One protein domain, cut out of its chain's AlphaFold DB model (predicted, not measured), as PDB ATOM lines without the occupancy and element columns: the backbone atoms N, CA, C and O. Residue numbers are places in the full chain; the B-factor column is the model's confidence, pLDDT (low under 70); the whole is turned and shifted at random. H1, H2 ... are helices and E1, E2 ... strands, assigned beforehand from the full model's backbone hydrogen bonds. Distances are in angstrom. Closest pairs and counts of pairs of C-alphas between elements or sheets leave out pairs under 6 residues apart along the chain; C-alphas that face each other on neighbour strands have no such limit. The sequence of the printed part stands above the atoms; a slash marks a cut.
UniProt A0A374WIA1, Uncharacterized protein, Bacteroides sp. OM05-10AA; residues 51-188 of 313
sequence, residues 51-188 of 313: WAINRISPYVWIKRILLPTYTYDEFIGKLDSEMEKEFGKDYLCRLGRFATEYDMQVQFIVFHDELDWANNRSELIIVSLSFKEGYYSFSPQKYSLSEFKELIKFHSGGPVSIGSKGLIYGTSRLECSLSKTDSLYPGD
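This is residues 51 to 188 of the 313 residues of an uncharacterized protein of Bacteroides sp. OM05-10AA (UniProt A0A374WIA1). A strongly twisted sheet of four strands is the core; H3 crosses E3 and E4 near their hairpin turn, H2 lies beside the strands, over none of them, and the short H1 is on the sheet, only just over E3. At the other end of E3 and E4 sits H4, and beyond it a loop-rich part with H5. The 138 printed residues hold E1 H1 H2 H3 E2 E3 E4 H4 H5 in chain order; the sheet, E1 E2 E3 E4 across, is mixed, and the class is mixed, helices and strands. The whole is compact, with radius of gyration of the C-alphas 15.4 A and spans of 44 by 40 by 24 A.

E1, residues 55 to 66, begins with C-alpha 55 at (-94.048, 180.711, -75.517), spans 31.5 A and bends by 54 degrees at residue 58. H1 is 72 to 76, H2 79 to 87, H3 89 to 102 (19.8 A), E2 105 to 111, E3 123 to 132 (29.5 A), E4 135 to 144 (29.8 A), H4 145 to 155 and H5 173 to 178, with C-alpha 178 at (-84.709, 164.225, -86.742).

E1 and E2, with H1 H2 H3 between, form a strand-helix-strand unit of parallel neighbours; N 60 and O 105 are 2.9 A apart. E2 E3 E4 are a meander, each the antiparallel neighbour of the one before, in two hairpins: N 108 and O 127 are 2.8 A apart, N 128 and O 139 also 2.8 A. H3 is on the sheet at a height of 7.2 A, across E3 at 71 degrees on the local plane; the closest C-alphas, Gly 96 and Phe 131, are 5.1 A apart. H4 is at the sheet's level, at 2.4 A. H5 is not on the sheet. Every O i to N i+4 pair is within hydrogen-bond range in H1 to H5.

C-alphas 133 and 165, the farthest apart, are 46.2 A from each other. The printed part has no cut. The links E2 to E3 and H4 to H5 are long. No printed residue is under 70 in pLDDT.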
ATOM      1  N   TRP A  51     -92.599 178.561 -81.350       95.88
ATOM      2  CA  TRP A  51     -91.837 179.641 -81.966       95.88
ATOM      3  C   TRP A  51     -92.715 180.656 -82.696       95.88
ATOM      4  O   TRP A  51     -92.250 181.778 -82.914       95.88
ATOM      5  N   ALA A  52     -93.959 180.310 -83.038       96.38
ATOM      6  CA  ALA A  52     -94.884 181.237 -83.679       96.38
ATOM      7  C   ALA A  52     -95.292 182.357 -82.713       96.38
ATOM      8  O   ALA A  52     -95.394 183.516 -83.116       96.38
ATOM      9  N   ILE A  53     -95.444 182.032 -81.424       96.25
ATOM     10  CA  ILE A  53     -95.841 182.997 -80.382       96.25
ATOM     11  C   ILE A  53     -94.765 183.255 -79.314       96.25
ATOM     12  O   ILE A  53     -94.983 184.067 -78.417       96.25
ATOM     13  N   ASN A  54     -93.595 182.615 -79.419       95.69
ATOM     14  CA  ASN A  54     -92.487 182.677 -78.455       95.69
ATOM     15  C   ASN A  54     -92.912 182.323 -77.018       95.69
ATOM     16  O   ASN A  54     -92.610 183.063 -76.080       95.69
ATOM     17  N   ARG A  55     -93.615 181.199 -76.839       96.19
ATOM     18  CA  ARG A  55     -94.048 180.711 -75.517       96.19
ATOM     19  C   ARG A  55     -93.636 179.267 -75.288       96.19
ATOM     20  O   ARG A  55     -93.425 178.524 -76.238       96.19
ATOM     21  N   ILE A  56     -93.536 178.877 -74.022       97.25
ATOM     22  CA  ILE A  56     -93.358 177.476 -73.642       97.25
ATOM     23  C   ILE A  56     -94.591 176.686 -74.083       97.25
ATOM     24  O   ILE A  56     -95.717 177.065 -73.764       97.25
ATOM     25  N   SER A  57     -94.357 175.591 -74.803       96.94
ATOM     26  CA  SER A  57     -95.337 174.509 -74.897       96.94
ATOM     27  C   SER A  57     -95.188 173.680 -73.621       96.94
ATOM     28  O   SER A  57     -94.055 173.310 -73.308       96.94
ATOM     29  N   PRO A  58     -96.268 173.393 -72.871       95.31
ATOM     30  CA  PRO A  58     -96.196 172.830 -71.520       95.31
ATOM     31  C   PRO A  58     -95.896 171.323 -71.534       95.31
ATOM     32  O   PRO A  58     -96.577 170.538 -70.888       95.31
ATOM     33  N   TYR A  59     -94.884 170.908 -72.292       97.44
ATOM     34  CA  TYR A  59     -94.450 169.527 -72.447       97.44
ATOM     35  C   TYR A  59     -92.970 169.414 -72.126       97.44
ATOM     36  O   TYR A  59     -92.130 170.117 -72.697       97.44
ATOM     37  N   VAL A  60     -92.679 168.486 -71.227       97.81
ATOM     38  CA  VAL A  60     -91.341 168.122 -70.790       97.81
ATOM     39  C   VAL A  60     -91.102 166.670 -71.158       97.81
ATOM     40  O   VAL A  60     -91.872 165.788 -70.777       97.81
ATOM     41  N   TRP A  61     -90.042 166.422 -71.917       98.62
ATOM     42  CA  TRP A  61     -89.676 165.110 -72.428       98.62
ATOM     43  C   TRP A  61     -88.409 164.592 -71.764       98.62
ATOM     44  O   TRP A  61     -87.412 165.299 -71.630       98.62
ATOM     45  N   ILE A  62     -88.439 163.323 -71.371       98.56
ATOM     46  CA  ILE A  62     -87.286 162.615 -70.823       98.56
ATOM     47  C   ILE A  62     -87.037 161.368 -71.667       98.56
ATOM     48  O   ILE A  62     -87.861 160.458 -71.738       98.56
ATOM     49  N   LYS A  63     -85.876 161.311 -72.319       97.81
ATOM     50  CA  LYS A  63     -85.504 160.210 -73.216       97.81
ATOM     51  C   LYS A  63     -85.033 158.979 -72.448       97.81
ATOM     52  O   LYS A  63     -84.231 159.098 -71.518       97.81
ATOM     53  N   ARG A  64     -85.437 157.793 -72.901       98.38
ATOM     54  CA  ARG A  64     -84.832 156.511 -72.517       98.38
ATOM     55  C   ARG A  64     -84.720 155.583 -73.716       98.38
ATOM     56  O   ARG A  64     -85.625 155.503 -74.539       98.38
ATOM     57  N   ILE A  65     -83.602 154.870 -73.793       98.44
ATOM     58  CA  ILE A  65     -83.426 153.823 -74.794       98.44
ATOM     59  C   ILE A  65     -83.964 152.522 -74.194       98.44
ATOM     60  O   ILE A  65     -83.576 152.146 -73.085       98.44
ATOM     61  N   LEU A  66     -84.842 151.838 -74.920       98.56
ATOM     62  CA  LEU A  66     -85.231 150.466 -74.618       98.56
ATOM     63  C   LEU A  66     -84.130 149.530 -75.121       98.56
ATOM     64  O   LEU A  66     -83.690 149.644 -76.266       98.56
ATOM     65  N   LEU A  67     -83.637 148.639 -74.260       97.44
ATOM     66  CA  LEU A  67     -82.571 147.718 -74.650       97.44
ATOM     67  C   LEU A  67     -83.051 146.763 -75.766       97.44
ATOM     68  O   LEU A  67     -84.168 146.252 -75.661       97.44
ATOM     69  N   PRO A  68     -82.210 146.441 -76.773       94.62
ATOM     70  CA  PRO A  68     -82.608 145.656 -77.954       94.62
ATOM     71  C   PRO A  68     -83.158 144.253 -77.661       94.62
ATOM     72  O   PRO A  68     -83.791 143.632 -78.505       94.62
ATOM     73  N   THR A  69     -82.886 143.721 -76.469       96.81
ATOM     74  CA  THR A  69     -83.339 142.396 -76.025       96.81
ATOM     75  C   THR A  69     -84.802 142.359 -75.587       96.81
ATOM     76  O   THR A  69     -85.273 141.291 -75.210       96.81
ATOM     77  N   TYR A  70     -85.495 143.498 -75.565       97.69
ATOM     78  CA  TYR A  70     -86.872 143.604 -75.098       97.69
ATOM     79  C   TYR A  70     -87.757 144.270 -76.136       97.69
ATOM     80  O   TYR A  70     -87.341 145.206 -76.801       97.69
ATOM     81  N   THR A  71     -89.002 143.835 -76.224       97.81
ATOM     82  CA  THR A  71     -90.021 144.457 -77.066       97.81
ATOM     83  C   THR A  71     -90.767 145.568 -76.327       97.81
ATOM     84  O   THR A  71     -90.811 145.626 -75.094       97.81
ATOM     85  N   TYR A  72     -91.430 146.432 -77.094       98.25
ATOM     86  CA  TYR A  72     -92.340 147.446 -76.563       98.25
ATOM     87  C   TYR A  72     -93.483 146.851 -75.726       98.25
ATOM     88  O   TYR A  72     -93.821 147.415 -74.687       98.25
ATOM     89  N   ASP A  73     -94.045 145.705 -76.124       98.06
ATOM     90  CA  ASP A  73     -95.148 145.071 -75.390       98.06
ATOM     91  C   ASP A  73     -94.678 144.465 -74.059       98.06
ATOM     92  O   ASP A  73     -95.364 144.600 -73.046       98.06
ATOM     93  N   GLU A  74     -93.478 143.875 -74.016       98.06
ATOM     94  CA  GLU A  74     -92.868 143.423 -72.757       98.06
ATOM     95  C   GLU A  74     -92.593 144.587 -71.804       98.06
ATOM     96  O   GLU A  74     -92.800 144.453 -70.596       98.06
ATOM     97  N   PHE A  75     -92.130 145.725 -72.334       98.38
ATOM     98  CA  PHE A  75     -91.906 146.927 -71.534       98.38
ATOM     99  C   PHE A  75     -93.223 147.465 -70.969       98.38
ATOM    100  O   PHE A  75     -93.311 147.705 -69.768       98.38
ATOM    101  N   ILE A  76     -94.265 147.578 -71.800       98.25
ATOM    102  CA  ILE A  76     -95.605 148.004 -71.367       98.25
ATOM    103  C   ILE A  76     -96.159 147.060 -70.293       98.25
ATOM    104  O   ILE A  76     -96.691 147.526 -69.286       98.25
ATOM    105  N   GLY A  77     -95.981 145.746 -70.451       98.00
ATOM    106  CA  GLY A  77     -96.412 144.751 -69.464       98.00
ATOM    107  C   GLY A  77     -95.725 144.865 -68.096       98.00
ATOM    108  O   GLY A  77     -96.213 144.291 -67.125       98.00
ATOM    109  N   LYS A  78     -94.610 145.602 -67.999       97.94
ATOM    110  CA  LYS A  78     -93.840 145.835 -66.762       97.94
ATOM    111  C   LYS A  78     -93.651 147.320 -66.447       97.94
ATOM    112  O   LYS A  78     -92.771 147.659 -65.650       97.94
ATOM    113  N   LEU A  79     -94.468 148.184 -67.051       98.00
ATOM    114  CA  LEU A  79     -94.247 149.628 -67.118       98.00
ATOM    115  C   LEU A  79     -93.927 150.245 -65.756       98.00
ATOM    116  O   LEU A  79     -92.842 150.792 -65.586       98.00
ATOM    117  N   ASP A  80     -94.827 150.101 -64.782       97.12
ATOM    118  CA  ASP A  80     -94.674 150.730 -63.466       97.12
ATOM    119  C   ASP A  80     -93.366 150.306 -62.786       97.12
ATOM    120  O   ASP A  80     -92.584 151.146 -62.347       97.12
ATOM    121  N   SER A  81     -93.077 149.001 -62.774       97.50
ATOM    122  CA  SER A  81     -91.872 148.463 -62.135       97.50
ATOM    123  C   SER A  81     -90.578 148.908 -62.819       97.50
ATOM    124  O   SER A  81     -89.585 149.173 -62.143       97.50
ATOM    125  N   GLU A  82     -90.573 149.023 -64.149       98.00
ATOM    126  CA  GLU A  82     -89.387 149.436 -64.900       98.00
ATOM    127  C   GLU A  82     -89.153 150.944 -64.812       98.00
ATOM    128  O   GLU A  82     -88.005 151.374 -64.715       98.00
ATOM    129  N   MET A  83     -90.221 151.745 -64.776       98.12
ATOM    130  CA  MET A  83     -90.130 153.186 -64.546       98.12
ATOM    131  C   MET A  83     -89.644 153.492 -63.126       98.12
ATOM    132  O   MET A  83     -88.724 154.288 -62.951       98.12
ATOM    133  N   GLU A  84     -90.191 152.826 -62.105       97.50
ATOM    134  CA  GLU A  84     -89.714 152.980 -60.726       97.50
ATOM    135  C   GLU A  84     -88.266 152.524 -60.554       97.50
ATOM    136  O   GLU A  84     -87.505 153.172 -59.838       97.50
ATOM    137  N   LYS A  85     -87.865 151.436 -61.220       97.44
ATOM    138  CA  LYS A  85     -86.484 150.949 -61.192       97.44
ATOM    139  C   LYS A  85     -85.507 151.923 -61.854       97.44
ATOM    140  O   LYS A  85     -84.402 152.089 -61.354       97.44
ATOM    141  N   GLU A  86     -85.890 152.522 -62.980       97.25
ATOM    142  CA  GLU A  86     -85.028 153.435 -63.739       97.25
ATOM    143  C   GLU A  86     -84.880 154.805 -63.066       97.25
ATOM    144  O   GLU A  86     -83.797 155.387 -63.077       97.25
ATOM    145  N   PHE A  87     -85.968 155.341 -62.512       96.06
ATOM    146  CA  PHE A  87     -85.996 156.711 -61.998       96.06
ATOM    147  C   PHE A  87     -85.954 156.793 -60.473       96.06
ATOM    148  O   PHE A  87     -85.422 157.758 -59.930       96.06
ATOM    149  N   GLY A  88     -86.487 155.795 -59.771       95.62
ATOM    150  CA  GLY A  88     -86.708 155.846 -58.330       95.62
ATOM    151  C   GLY A  88     -87.976 156.622 -57.956       95.62
ATOM    152  O   GLY A  88     -88.370 157.592 -58.607       95.62
ATOM    153  N   LYS A  89     -88.622 156.199 -56.863       94.88
ATOM    154  CA  LYS A  89     -89.894 156.780 -56.399       94.88
ATOM    155  C   LYS A  89     -89.781 158.261 -56.045       94.88
ATOM    156  O   LYS A  89     -90.655 159.038 -56.410       94.88
ATOM    157  N   ASP A  90     -88.709 158.646 -55.349       92.31
ATOM    158  CA  ASP A  90     -88.505 160.041 -54.936       92.31
ATOM    159  C   ASP A  90     -88.399 160.969 -56.152       92.31
ATOM    160  O   ASP A  90     -89.107 161.972 -56.226       92.31
ATOM    161  N   TYR A  91     -87.620 160.568 -57.163       95.12
ATOM    162  CA  TYR A  91     -87.492 161.329 -58.402       95.12
ATOM    163  C   TYR A  91     -88.830 161.485 -59.120       95.12
ATOM    164  O   TYR A  91     -89.187 162.593 -59.513       95.12
ATOM    165  N   LEU A  92     -89.596 160.400 -59.261       97.06
ATOM    166  CA  LEU A  92     -90.908 160.430 -59.909       97.06
ATOM    167  C   LEU A  92     -91.901 161.322 -59.154       97.06
ATOM    168  O   LEU A  92     -92.636 162.088 -59.777       97.06
ATOM    169  N   CYS A  93     -91.884 161.289 -57.821       95.44
ATOM    170  CA  CYS A  93     -92.687 162.180 -56.988       95.44
ATOM    171  C   CYS A  93     -92.275 163.650 -57.141       95.44
ATOM    172  O   CYS A  93     -93.143 164.508 -57.299       95.44
ATOM    173  N   ARG A  94     -90.972 163.963 -57.118       95.19
ATOM    174  CA  ARG A  94     -90.451 165.327 -57.322       95.19
ATOM    175  C   ARG A  94     -90.795 165.860 -58.710       95.19
ATOM    176  O   ARG A  94     -91.275 166.986 -58.845       95.19
ATOM    177  N   LEU A  95     -90.631 165.024 -59.731       97.19
ATOM    178  CA  LEU A  95     -90.983 165.338 -61.111       97.19
ATOM    179  C   LEU A  95     -92.494 165.560 -61.279       97.19
ATOM    180  O   LEU A  95     -92.897 166.515 -61.937       97.19
ATOM    181  N   GLY A  96     -93.329 164.735 -60.643       97.25
ATOM    182  CA  GLY A  96     -94.781 164.909 -60.625       97.25
ATOM    183  C   GLY A  96     -95.218 166.200 -59.928       97.25
ATOM    184  O   GLY A  96     -96.034 166.945 -60.465       97.25
ATOM    185  N   ARG A  97     -94.618 166.532 -58.776       96.19
ATOM    186  CA  ARG A  97     -94.850 167.815 -58.087       96.19
ATOM    187  C   ARG A  97     -94.422 169.004 -58.940       96.19
ATOM    188  O   ARG A  97     -95.144 169.990 -58.992       96.19
ATOM    189  N   PHE A  98     -93.282 168.897 -59.623       96.94
ATOM    190  CA  PHE A  98     -92.804 169.922 -60.550       96.94
ATOM    191  C   PHE A  98     -93.811 170.129 -61.686       96.94
ATOM    192  O   PHE A  98     -94.206 171.259 -61.959       96.94
ATOM    193  N   ALA A  99     -94.286 169.039 -62.290       96.94
ATOM    194  CA  ALA A  99     -95.290 169.072 -63.347       96.94
ATOM    195  C   ALA A  99     -96.573 169.794 -62.896       96.94
ATOM    196  O   ALA A  99     -97.062 170.680 -63.593       96.94
ATOM    197  N   THR A 100     -97.083 169.469 -61.702       95.81
ATOM    198  CA  THR A 100     -98.275 170.117 -61.133       95.81
ATOM    199  C   THR A 100     -98.048 171.595 -60.813       95.81
ATOM    200  O   THR A 100     -98.878 172.424 -61.171       95.81
ATOM    201  N   GLU A 101     -96.937 171.934 -60.157       95.44
ATOM    202  CA  GLU A 101     -96.606 173.306 -59.753       95.44
ATOM    203  C   GLU A 101     -96.473 174.243 -60.957       95.44
ATOM    204  O   GLU A 101     -96.975 175.365 -60.951       95.44
ATOM    205  N   TYR A 102     -95.795 173.769 -62.000       97.00
ATOM    206  CA  TYR A 102     -95.462 174.577 -63.162       97.00
ATOM    207  C   TYR A 102     -96.430 174.395 -64.326       97.00
ATOM    208  O   TYR A 102     -96.179 174.971 -65.377       97.00
ATOM    209  N   ASP A 103     -97.538 173.666 -64.143       96.56
ATOM    210  CA  ASP A 103     -98.557 173.440 -65.179       96.56
ATOM    211  C   ASP A 103     -97.947 172.840 -66.463       96.56
ATOM    212  O   ASP A 103     -98.166 173.305 -67.583       96.56
ATOM    213  N   MET A 104     -97.111 171.818 -66.270       97.00
ATOM    214  CA  MET A 104     -96.414 171.089 -67.328       97.00
ATOM    215  C   MET A 104     -96.861 169.631 -67.378       97.00
ATOM    216  O   MET A 104     -97.136 169.004 -66.358       97.00
ATOM    217  N   GLN A 105     -96.853 169.054 -68.574       97.81
ATOM    218  CA  GLN A 105     -97.047 167.632 -68.802       97.81
ATOM    219  C   GLN A 105     -95.695 166.946 -68.992       97.81
ATOM    220  O   GLN A 105     -94.911 167.299 -69.874       97.81
ATOM    221  N   VAL A 106     -95.432 165.932 -68.172       98.56
ATOM    222  CA  VAL A 106     -94.208 165.132 -68.245       98.56
ATOM    223  C   VAL A 106     -94.460 163.880 -69.071       98.56
ATOM    224  O   VAL A 106     -95.421 163.142 -68.837       98.56
ATOM    225  N   GLN A 107     -93.572 163.627 -70.027       98.75
ATOM    226  CA  GLN A 107     -93.613 162.455 -70.885       98.75
ATOM    227  C   GLN A 107     -92.230 161.819 -71.012       98.75
ATOM    228  O   GLN A 107     -91.210 162.502 -71.099       98.75
ATOM    229  N   PHE A 108     -92.193 160.493 -71.063       98.81
ATOM    230  CA  PHE A 108     -90.979 159.734 -71.324       98.81
ATOM    231  C   PHE A 108     -91.004 159.213 -72.753       98.81
ATOM    232  O   PHE A 108     -91.952 158.541 -73.154       98.81
ATOM    233  N   ILE A 109     -89.957 159.518 -73.514       98.75
ATOM    234  CA  ILE A 109     -89.808 159.064 -74.896       98.75
ATOM    235  C   ILE A 109     -88.932 157.816 -74.869       98.75
ATOM    236  O   ILE A 109     -87.720 157.912 -74.663       98.75
ATOM    237  N   VAL A 110     -89.562 156.655 -75.032       98.81
ATOM    238  CA  VAL A 110     -88.930 155.335 -74.955       98.81
ATOM    239  C   VAL A 110     -88.806 154.751 -76.355       98.81
ATOM    240  O   VAL A 110     -89.806 154.568 -77.048       98.81
ATOM    241  N   PHE A 111     -87.580 154.459 -76.784       98.69
ATOM    242  CA  PHE A 111     -87.318 154.018 -78.153       98.69
ATOM    243  C   PHE A 111     -86.127 153.062 -78.253       98.69
ATOM    244  O   PHE A 111     -85.214 153.101 -77.432       98.69
ATOM    245  N   HIS A 112     -86.109 152.238 -79.294       98.19
ATOM    246  CA  HIS A 112     -84.946 151.439 -79.689       98.19
ATOM    247  C   HIS A 112     -83.956 152.285 -80.498       98.19
ATOM    248  O   HIS A 112     -84.292 152.779 -81.574       98.19
ATOM    249  N   ASP A 113     -82.730 152.484 -80.012       96.19
ATOM    250  CA  ASP A 113     -81.780 153.383 -80.687       96.19
ATOM    251  C   ASP A 113     -81.322 152.817 -82.044       96.19
ATOM    252  O   ASP A 113     -81.029 153.568 -82.969       96.19
ATOM    253  N   GLU A 114     -81.310 151.495 -82.191       94.44
ATOM    254  CA  GLU A 114     -80.867 150.743 -83.365       94.44
ATOM    255  C   GLU A 114     -81.838 150.746 -84.554       94.44
ATOM    256  O   GLU A 114     -81.458 150.287 -85.633       94.44
ATOM    257  N   LEU A 115     -83.065 151.255 -84.388       95.94
ATOM    258  CA  LEU A 115     -84.043 151.304 -85.475       95.94
ATOM    259  C   LEU A 115     -83.578 152.197 -86.632       95.94
ATOM    260  O   LEU A 115     -82.832 153.168 -86.468       95.94
ATOM    261  N   ASP A 116     -84.092 151.892 -87.825       95.94
ATOM    262  CA  ASP A 116     -83.962 152.779 -88.972       95.94
ATOM    263  C   ASP A 116     -84.881 153.995 -88.804       95.94
ATOM    264  O   ASP A 116     -86.059 153.990 -89.166       95.94
ATOM    265  N   TRP A 117     -84.326 155.073 -88.262       96.69
ATOM    266  CA  TRP A 117     -85.035 156.335 -88.081       96.69
ATOM    267  C   TRP A 117     -85.202 157.154 -89.370       96.69
ATOM    268  O   TRP A 117     -85.659 158.296 -89.298       96.69
ATOM    269  N   ALA A 118     -84.847 156.621 -90.545       93.44
ATOM    270  CA  ALA A 118     -85.299 157.158 -91.831       93.44
ATOM    271  C   ALA A 118     -86.667 156.580 -92.245       93.44
ATOM    272  O   ALA A 118     -87.401 157.214 -93.007       93.44
ATOM    273  N   ASN A 119     -87.047 155.415 -91.712       97.00
ATOM    274  CA  ASN A 119     -88.338 154.794 -91.965       97.00
ATOM    275  C   ASN A 119     -89.438 155.447 -91.109       97.00
ATOM    276  O   ASN A 119     -89.469 155.315 -89.888       97.00
ATOM    277  N   ASN A 120     -90.400 156.103 -91.762       96.00
ATOM    278  CA  ASN A 120     -91.524 156.767 -91.090       96.00
ATOM    279  C   ASN A 120     -92.472 155.809 -90.338       96.00
ATOM    280  O   ASN A 120     -93.308 156.279 -89.569       96.00
ATOM    281  N   ARG A 121     -92.348 154.491 -90.545       97.25
ATOM    282  CA  ARG A 121     -93.091 153.456 -89.810       97.25
ATOM    283  C   ARG A 121     -92.370 152.954 -88.559       97.25
ATOM    284  O   ARG A 121     -92.972 152.191 -87.819       97.25
ATOM    285  N   SER A 122     -91.109 153.333 -88.335       98.12
ATOM    286  CA  SER A 122     -90.400 152.985 -87.098       98.12
ATOM    287  C   SER A 122     -91.171 153.525 -85.899       98.12
ATOM    288  O   SER A 122     -91.621 154.668 -85.927       98.12
ATOM    289  N   GLU A 123     -91.345 152.699 -84.874       98.06
ATOM    290  CA  GLU A 123     -92.206 153.010 -83.735       98.06
ATOM    291  C   GLU A 123     -91.400 153.395 -82.495       98.06
ATOM    292  O   GLU A 123     -90.262 152.960 -82.304       98.06
ATOM    293  N   LEU A 124     -92.030 154.175 -81.624       98.69
ATOM    294  CA  LEU A 124     -91.586 154.479 -80.267       98.69
ATOM    295  C   LEU A 124     -92.783 154.538 -79.317       98.69
ATOM    296  O   LEU A 124     -93.932 154.606 -79.756       98.69
ATOM    297  N   ILE A 125     -92.518 154.538 -78.011       98.62
ATOM    298  CA  ILE A 125     -93.534 154.756 -76.982       98.62
ATOM    299  C   ILE A 125     -93.342 156.139 -76.365       98.62
ATOM    300  O   ILE A 125     -92.239 156.509 -75.965       98.62
ATOM    301  N   ILE A 126     -94.443 156.867 -76.213       98.81
ATOM    302  CA  ILE A 126     -94.539 158.006 -75.305       98.81
ATOM    303  C   ILE A 126     -95.285 157.540 -74.057       98.81
ATOM    304  O   ILE A 126     -96.415 157.066 -74.148       98.81
ATOM    305  N   VAL A 127     -94.658 157.664 -72.890       98.81
ATOM    306  CA  VAL A 127     -95.279 157.359 -71.597       98.81
ATOM    307  C   VAL A 127     -95.605 158.666 -70.893       98.81
ATOM    308  O   VAL A 127     -94.697 159.389 -70.499       98.81
ATOM    309  N   SER A 128     -96.883 158.980 -70.712       98.62
ATOM    310  CA  SER A 128     -97.298 160.161 -69.947       98.62
ATOM    311  C   SER A 128     -97.276 159.872 -68.447       98.62
ATOM    312  O   SER A 128     -97.805 158.849 -68.010       98.62
ATOM    313  N   LEU A 129     -96.694 160.786 -67.668       98.44
ATOM    314  CA  LEU A 129     -96.755 160.788 -66.207       98.44
ATOM    315  C   LEU A 129     -97.984 161.579 -65.756       98.44
ATOM    316  O   LEU A 129     -98.099 162.768 -66.048       98.44
ATOM    317  N   SER A 130     -98.876 160.936 -65.011       97.12
ATOM    318  CA  SER A 130     -99.922 161.626 -64.252       97.12
ATOM    319  C   SER A 130     -99.519 161.679 -62.788       97.12
ATOM    320  O   SER A 130     -98.979 160.704 -62.273       97.12
ATOM    321  N   PHE A 131     -99.786 162.796 -62.114       96.19
ATOM    322  CA  PHE A 131     -99.498 162.958 -60.693       96.19
ATOM    323  C   PHE A 131    -100.683 163.605 -59.983       96.19
ATOM    324  O   PHE A 131    -101.166 164.657 -60.403       96.19
ATOM    325  N   LYS A 132    -101.163 162.972 -58.912       93.44
ATOM    326  CA  LYS A 132    -102.252 163.489 -58.083       93.44
ATOM    327  C   LYS A 132    -102.053 163.057 -56.637       93.44
ATOM    328  O   LYS A 132    -101.865 161.877 -56.365       93.44
ATOM    329  N   GLU A 133    -102.108 164.021 -55.715       88.38
ATOM    330  CA  GLU A 133    -102.107 163.771 -54.261       88.38
ATOM    331  C   GLU A 133    -100.942 162.882 -53.773       88.38
ATOM    332  O   GLU A 133    -101.095 162.077 -52.863       88.38
ATOM    333  N   GLY A 134     -99.753 163.021 -54.372       86.69
ATOM    334  CA  GLY A 134     -98.576 162.232 -53.984       86.69
ATOM    335  C   GLY A 134     -98.427 160.895 -54.710       86.69
ATOM    336  O   GLY A 134     -97.404 160.237 -54.537       86.69
ATOM    337  N   TYR A 135     -99.391 160.518 -55.548       92.69
ATOM    338  CA  TYR A 135     -99.361 159.293 -56.339       92.69
ATOM    339  C   TYR A 135     -99.101 159.612 -57.807       92.69
ATOM    340  O   TYR A 135     -99.708 160.529 -58.366       92.69
ATOM    341  N   TYR A 136     -98.217 158.837 -58.435       95.50
ATOM    342  CA  TYR A 136     -98.017 158.864 -59.878       95.50
ATOM    343  C   TYR A 136     -98.621 157.637 -60.558       95.50
ATOM    344  O   TYR A 136     -98.723 156.563 -59.968       95.50
ATOM    345  N   SER A 137     -98.981 157.799 -61.826       97.12
ATOM    346  CA  SER A 137     -99.318 156.703 -62.728       97.12
ATOM    347  C   SER A 137     -98.761 156.963 -64.122       97.12
ATOM    348  O   SER A 137     -98.501 158.109 -64.508       97.12
ATOM    349  N   PHE A 138     -98.566 155.884 -64.876       98.44
ATOM    350  CA  PHE A 138     -97.999 155.926 -66.216       98.44
ATOM    351  C   PHE A 138     -99.034 155.506 -67.258       98.44
ATOM    352  O   PHE A 138     -99.772 154.541 -67.069       98.44
ATOM    353  N   SER A 139     -99.074 156.218 -68.382       98.44
ATOM    354  CA  SER A 139     -99.939 155.884 -69.516       98.44
ATOM    355  C   SER A 139     -99.107 155.795 -70.798       98.44
ATOM    356  O   SER A 139     -98.633 156.830 -71.273       98.44
ATOM    357  N   PRO A 140     -98.866 154.585 -71.339       98.50
ATOM    358  CA  PRO A 140     -98.079 154.401 -72.550       98.50
ATOM    359  C   PRO A 140     -98.947 154.539 -73.805       98.50
ATOM    360  O   PRO A 140    -100.073 154.049 -73.861       98.50
ATOM    361  N   GLN A 141     -98.380 155.121 -74.857       98.38
ATOM    362  CA  GLN A 141     -98.967 155.142 -76.191       98.38
ATOM    363  C   GLN A 141     -97.873 154.929 -77.243       98.38
ATOM    364  O   GLN A 141     -96.814 155.555 -77.177       98.38
ATOM    365  N   LYS A 142     -98.121 154.036 -78.209       98.25
ATOM    366  CA  LYS A 142     -97.232 153.844 -79.364       98.25
ATOM    367  C   LYS A 142     -97.471 154.937 -80.400       98.25
ATOM    368  O   LYS A 142     -98.611 155.319 -80.646       98.25
ATOM    369  N   TYR A 143     -96.384 155.379 -81.015       98.62
ATOM    370  CA  TYR A 143     -96.367 156.332 -82.115       98.62
ATOM    371  C   TYR A 143     -95.454 155.811 -83.215       98.62
ATOM    372  O   TYR A 143     -94.337 155.366 -82.942       98.62
ATOM    373  N   SER A 144     -95.889 155.940 -84.461       98.62
ATOM    374  CA  SER A 144     -94.984 155.893 -85.606       98.62
ATOM    375  C   SER A 144     -94.105 157.147 -85.647       98.62
ATOM    376  O   SER A 144     -94.472 158.214 -85.148       98.62
ATOM    377  N   LEU A 145     -92.952 157.059 -86.310       98.62
ATOM    378  CA  LEU A 145     -92.070 158.205 -86.519       98.62
ATOM    379  C   LEU A 145     -92.785 159.340 -87.269       98.62
ATOM    380  O   LEU A 145     -92.500 160.509 -87.015       98.62
ATOM    381  N   SER A 146     -93.713 159.020 -88.177       98.44
ATOM    382  CA  SER A 146     -94.522 160.034 -88.861       98.44
ATOM    383  C   SER A 146     -95.384 160.829 -87.881       98.44
ATOM    384  O   SER A 146     -95.359 162.056 -87.907       98.44
ATOM    385  N   GLU A 147     -96.115 160.150 -86.997       98.69
ATOM    386  CA  GLU A 147     -96.958 160.807 -85.989       98.69
ATOM    387  C   GLU A 147     -96.106 161.584 -84.983       98.69
ATOM    388  O   GLU A 147     -96.450 162.702 -84.604       98.69
ATOM    389  N   PHE A 148     -94.949 161.036 -84.603       98.62
ATOM    390  CA  PHE A 148     -94.011 161.702 -83.707       98.62
ATOM    391  C   PHE A 148     -93.458 163.010 -84.291       98.62
ATOM    392  O   PHE A 148     -93.349 164.012 -83.586       98.62
ATOM    393  N   LYS A 149     -93.150 163.036 -85.594       98.62
ATOM    394  CA  LYS A 149     -92.731 164.254 -86.306       98.62
ATOM    395  C   LYS A 149     -93.826 165.321 -86.303       98.62
ATOM    396  O   LYS A 149     -93.535 166.487 -86.040       98.62
ATOM    397  N   GLU A 150     -95.079 164.937 -86.546       98.62
ATOM    398  CA  GLU A 150     -96.209 165.872 -86.446       98.62
ATOM    399  C   GLU A 150     -96.389 166.403 -85.023       98.62
ATOM    400  O   GLU A 150     -96.592 167.603 -84.847       98.62
ATOM    401  N   LEU A 151     -96.220 165.554 -84.005       98.38
ATOM    402  CA  LEU A 151     -96.282 165.961 -82.602       98.38
ATOM    403  C   LEU A 151     -95.197 166.996 -82.255       98.38
ATOM    404  O   LEU A 151     -95.493 168.030 -81.654       98.38
ATOM    405  N   ILE A 152     -93.953 166.767 -82.691       98.56
ATOM    406  CA  ILE A 152     -92.845 167.720 -82.515       98.56
ATOM    407  C   ILE A 152     -93.176 169.069 -83.158       98.56
ATOM    408  O   ILE A 152     -92.987 170.113 -82.529       98.56
ATOM    409  N   LYS A 153     -93.665 169.062 -84.404       98.62
ATOM    410  CA  LYS A 153     -94.025 170.291 -85.126       98.62
ATOM    411  C   LYS A 153     -95.174 171.019 -84.443       98.62
ATOM    412  O   LYS A 153     -95.097 172.232 -84.272       98.62
ATOM    413  N   PHE A 154     -96.195 170.289 -84.003       98.12
ATOM    414  CA  PHE A 154     -97.321 170.851 -83.266       98.12
ATOM    415  C   PHE A 154     -96.850 171.572 -81.998       98.12
ATOM    416  O   PHE A 154     -97.118 172.760 -81.835       98.12
ATOM    417  N   HIS A 155     -96.060 170.911 -81.147       97.88
ATOM    418  CA  HIS A 155     -95.552 171.528 -79.917       97.88
ATOM    419  C   HIS A 155     -94.553 172.666 -80.161       97.88
ATOM    420  O   HIS A 155     -94.406 173.543 -79.310       97.88
ATOM    421  N   SER A 156     -93.886 172.679 -81.317       97.94
ATOM    422  CA  SER A 156     -92.931 173.724 -81.704       97.94
ATOM    423  C   SER A 156     -93.575 174.962 -82.342       97.94
ATOM    424  O   SER A 156     -92.859 175.904 -82.694       97.94
ATOM    425  N   GLY A 157     -94.904 174.988 -82.509       97.50
ATOM    426  CA  GLY A 157     -95.596 176.072 -83.219       97.50
ATOM    427  C   GLY A 157     -95.409 176.029 -84.739       97.50
ATOM    428  O   GLY A 157     -95.534 177.049 -85.413       97.50
ATOM    429  N   GLY A 158     -95.059 174.862 -85.286       97.81
ATOM    430  CA  GLY A 158     -94.790 174.634 -86.702       97.81
ATOM    431  C   GLY A 158     -93.441 173.952 -86.972       97.81
ATOM    432  O   GLY A 158     -92.753 173.515 -86.047       97.81
ATOM    433  N   PRO A 159     -93.051 173.840 -88.255       97.56
ATOM    434  CA  PRO A 159     -91.797 173.209 -88.655       97.56
ATOM    435  C   PRO A 159     -90.564 173.974 -88.157       97.56
ATOM    436  O   PRO A 159     -90.460 175.193 -88.307       97.56
ATOM    437  N   VAL A 160     -89.583 173.249 -87.618       96.19
ATOM    438  CA  VAL A 160     -88.311 173.790 -87.128       96.19
ATOM    439  C   VAL A 160     -87.156 172.962 -87.674       96.19
ATOM    440  O   VAL A 160     -87.104 171.750 -87.503       96.19
ATOM    441  N   SER A 161     -86.172 173.635 -88.276       94.12
ATOM    442  CA  SER A 161     -84.955 173.000 -88.790       94.12
ATOM    443  C   SER A 161     -83.685 173.735 -88.341       94.12
ATOM    444  O   SER A 161     -83.713 174.922 -87.981       94.12
ATOM    445  N   ILE A 162     -82.561 173.015 -88.360       91.25
ATOM    446  CA  ILE A 162     -81.189 173.546 -88.236       91.25
ATOM    447  C   ILE A 162     -80.388 173.389 -89.539       91.25
ATOM    448  O   ILE A 162     -79.175 173.589 -89.555       91.25
ATOM    449  N   GLY A 163     -81.071 173.056 -90.637       89.12
ATOM    450  CA  GLY A 163     -80.465 172.808 -91.940       89.12
ATOM    451  C   GLY A 163     -80.088 171.342 -92.160       89.12
ATOM    452  O   GLY A 163     -80.035 170.530 -91.238       89.12
ATOM    453  N   SER A 164     -79.798 171.004 -93.414       86.69
ATOM    454  CA  SER A 164     -79.593 169.621 -93.873       86.69
ATOM    455  C   SER A 164     -78.345 168.935 -93.313       86.69
ATOM    456  O   SER A 164     -78.270 167.707 -93.317       86.69
ATOM    457  N   LYS A 165     -77.371 169.702 -92.799       90.12
ATOM    458  CA  LYS A 165     -76.186 169.156 -92.121       90.12
ATOM    459  C   LYS A 165     -76.574 168.341 -90.881       90.12
ATOM    460  O   LYS A 165     -75.922 167.340 -90.591       90.12
ATOM    461  N   GLY A 166     -77.633 168.758 -90.182       92.31
ATOM    462  CA  GLY A 166     -78.039 168.179 -88.908       92.31
ATOM    463  C   GLY A 166     -76.968 168.305 -87.821       92.31
ATOM    464  O   GLY A 166     -76.010 169.079 -87.923       92.31
ATOM    465  N   LEU A 167     -77.152 167.530 -86.758       94.12
ATOM    466  CA  LEU A 167     -76.233 167.465 -85.631       94.12
ATOM    467  C   LEU A 167     -74.967 166.664 -85.969       94.12
ATOM    468  O   LEU A 167     -75.009 165.642 -86.652       94.12
ATOM    469  N   ILE A 168     -73.830 167.111 -85.427       94.50
ATOM    470  CA  ILE A 168     -72.575 166.335 -85.439       94.50
ATOM    471  C   ILE A 168     -72.586 165.313 -84.294       94.50
ATOM    472  O   ILE A 168     -72.194 164.162 -84.482       94.50
ATOM    473  N   TYR A 169     -73.059 165.734 -83.120       95.06
ATOM    474  CA  TYR A 169     -73.247 164.910 -81.931       95.06
ATOM    475  C   TYR A 169     -74.710 164.975 -81.502       95.06
ATOM    476  O   TYR A 169     -75.300 166.051 -81.525       95.06
ATOM    477  N   GLY A 170     -75.261 163.842 -81.084       95.62
ATOM    478  CA  GLY A 170     -76.605 163.747 -80.518       95.62
ATOM    479  C   GLY A 170     -76.633 162.736 -79.381       95.62
ATOM    480  O   GLY A 170     -75.688 161.958 -79.201       95.62
ATOM    481  N   THR A 171     -77.705 162.732 -78.601       96.31
ATOM    482  CA  THR A 171     -77.880 161.792 -77.486       96.31
ATOM    483  C   THR A 171     -78.460 160.447 -77.937       96.31
ATOM    484  O   THR A 171     -78.336 159.450 -77.226       96.31
ATOM    485  N   SER A 172     -79.015 160.389 -79.153       97.31
ATOM    486  CA  SER A 172     -79.561 159.182 -79.784       97.31
ATOM    487  C   SER A 172     -79.508 159.246 -81.315       97.31
ATOM    488  O   SER A 172     -79.373 160.320 -81.908       97.31
ATOM    489  N   ARG A 173     -79.643 158.096 -81.983       97.38
ATOM    490  CA  ARG A 173     -79.833 158.008 -83.441       97.38
ATOM    491  C   ARG A 173     -81.164 158.625 -83.877       97.38
ATOM    492  O   ARG A 173     -81.201 159.236 -84.945       97.38
ATOM    493  N   LEU A 174     -82.212 158.526 -83.052       97.69
ATOM    494  CA  LEU A 174     -83.499 159.194 -83.282       97.69
ATOM    495  C   LEU A 174     -83.316 160.714 -83.402       97.69
ATOM    496  O   LEU A 174     -83.709 161.314 -84.402       97.69
ATOM    497  N   GLU A 175     -82.651 161.329 -82.422       97.50
ATOM    498  CA  GLU A 175     -82.358 162.766 -82.413       97.50
ATOM    499  C   GLU A 175     -81.484 163.169 -83.610       97.50
ATOM    500  O   GLU A 175     -81.787 164.128 -84.325       97.50
ATOM    501  N   CYS A 176     -80.434 162.390 -83.891       97.06
ATOM    502  CA  CYS A 176     -79.574 162.602 -85.052       97.06
ATOM    503  C   CYS A 176     -80.350 162.552 -86.378       97.06
ATOM    504  O   CYS A 176     -80.097 163.380 -87.256       97.06
ATOM    505  N   SER A 177     -81.297 161.621 -86.535       96.81
ATOM    506  CA  SER A 177     -82.145 161.534 -87.729       96.81
ATOM    507  C   SER A 177     -83.059 162.755 -87.852       96.81
ATOM    508  O   SER A 177     -83.050 163.445 -88.874       96.81
ATOM    509  N   LEU A 178     -83.779 163.093 -86.777       97.50
ATOM    510  CA  LEU A 178     -84.709 164.225 -86.742       97.50
ATOM    511  C   LEU A 178     -84.018 165.570 -86.986       97.50
ATOM    512  O   LEU A 178     -84.603 166.450 -87.618       97.50
ATOM    513  N   SER A 179     -82.755 165.712 -86.581       96.75
ATOM    514  CA  SER A 179     -81.971 166.933 -86.798       96.75
ATOM    515  C   SER A 179     -81.784 167.328 -88.266       96.75
ATOM    516  O   SER A 179     -81.498 168.490 -88.554       96.75
ATOM    517  N   LYS A 180     -81.963 166.382 -89.197       96.12
ATOM    518  CA  LYS A 180     -81.874 166.596 -90.651       96.12
ATOM    519  C   LYS A 180     -83.229 166.911 -91.292       96.12
ATOM    520  O   LYS A 180     -83.320 167.007 -92.513       96.12
ATOM    521  N   THR A 181     -84.280 167.033 -90.486       96.06
ATOM    522  CA  THR A 181     -85.658 167.269 -90.931       96.06
ATOM    523  C   THR A 181     -86.148 168.657 -90.502       96.06
ATOM    524  O   THR A 181     -85.382 169.490 -90.009       96.06
ATOM    525  N   ASP A 182     -87.433 168.916 -90.721       96.75
ATOM    526  CA  ASP A 182     -88.178 170.068 -90.209       96.75
ATOM    527  C   ASP A 182     -88.915 169.760 -88.888       96.75
ATOM    528  O   ASP A 182     -89.704 170.564 -88.398       96.75
ATOM    529  N   SER A 183     -88.663 168.581 -88.320       97.31
ATOM    530  CA  SER A 183     -89.207 168.101 -87.053       97.31
ATOM    531  C   SER A 183     -88.064 167.952 -86.049       97.31
ATOM    532  O   SER A 183     -87.835 166.880 -85.490       97.31
ATOM    533  N   LEU A 184     -87.276 169.022 -85.894       96.38
ATOM    534  CA  LEU A 184     -86.129 169.065 -84.990       96.38
ATOM    535  C   LEU A 184     -86.553 168.691 -83.566       96.38
ATOM    536  O   LEU A 184     -87.460 169.309 -83.013       96.38
ATOM    537  N   TYR A 185     -85.850 167.726 -82.969       96.94
ATOM    538  CA  TYR A 185     -86.070 167.332 -81.578       96.94
ATOM    539  C   TYR A 185     -86.022 168.566 -80.644       96.94
ATOM    540  O   TYR A 185     -85.216 169.475 -80.890       96.94
ATOM    541  N   PRO A 186     -86.886 168.653 -79.611       96.31
ATOM    542  CA  PRO A 186     -86.873 169.762 -78.655       96.31
ATOM    543  C   PRO A 186     -85.492 169.977 -78.030       96.31
ATOM    544  O   PRO A 186     -84.652 169.083 -78.012       96.31
ATOM    545  N   GLY A 187     -85.249 171.194 -77.540       92.44
ATOM    546  CA  GLY A 187     -83.986 171.479 -76.857       92.44
ATOM    547  C   GLY A 187     -84.009 171.023 -75.422       92.44
ATOM    548  O   GLY A 187     -85.075 170.959 -74.823       92.44
ATOM    549  N   ASP A 188     -82.825 170.825 -74.878       94.56
ATOM    550  CA  ASP A 188     -82.581 170.464 -73.497       94.56
ATOM    551  C   ASP A 188     -82.453 171.683 -72.575       94.56
ATOM    552  O   ASP A 188     -82.017 172.770 -72.967       94.56
TER     553      ASP A 188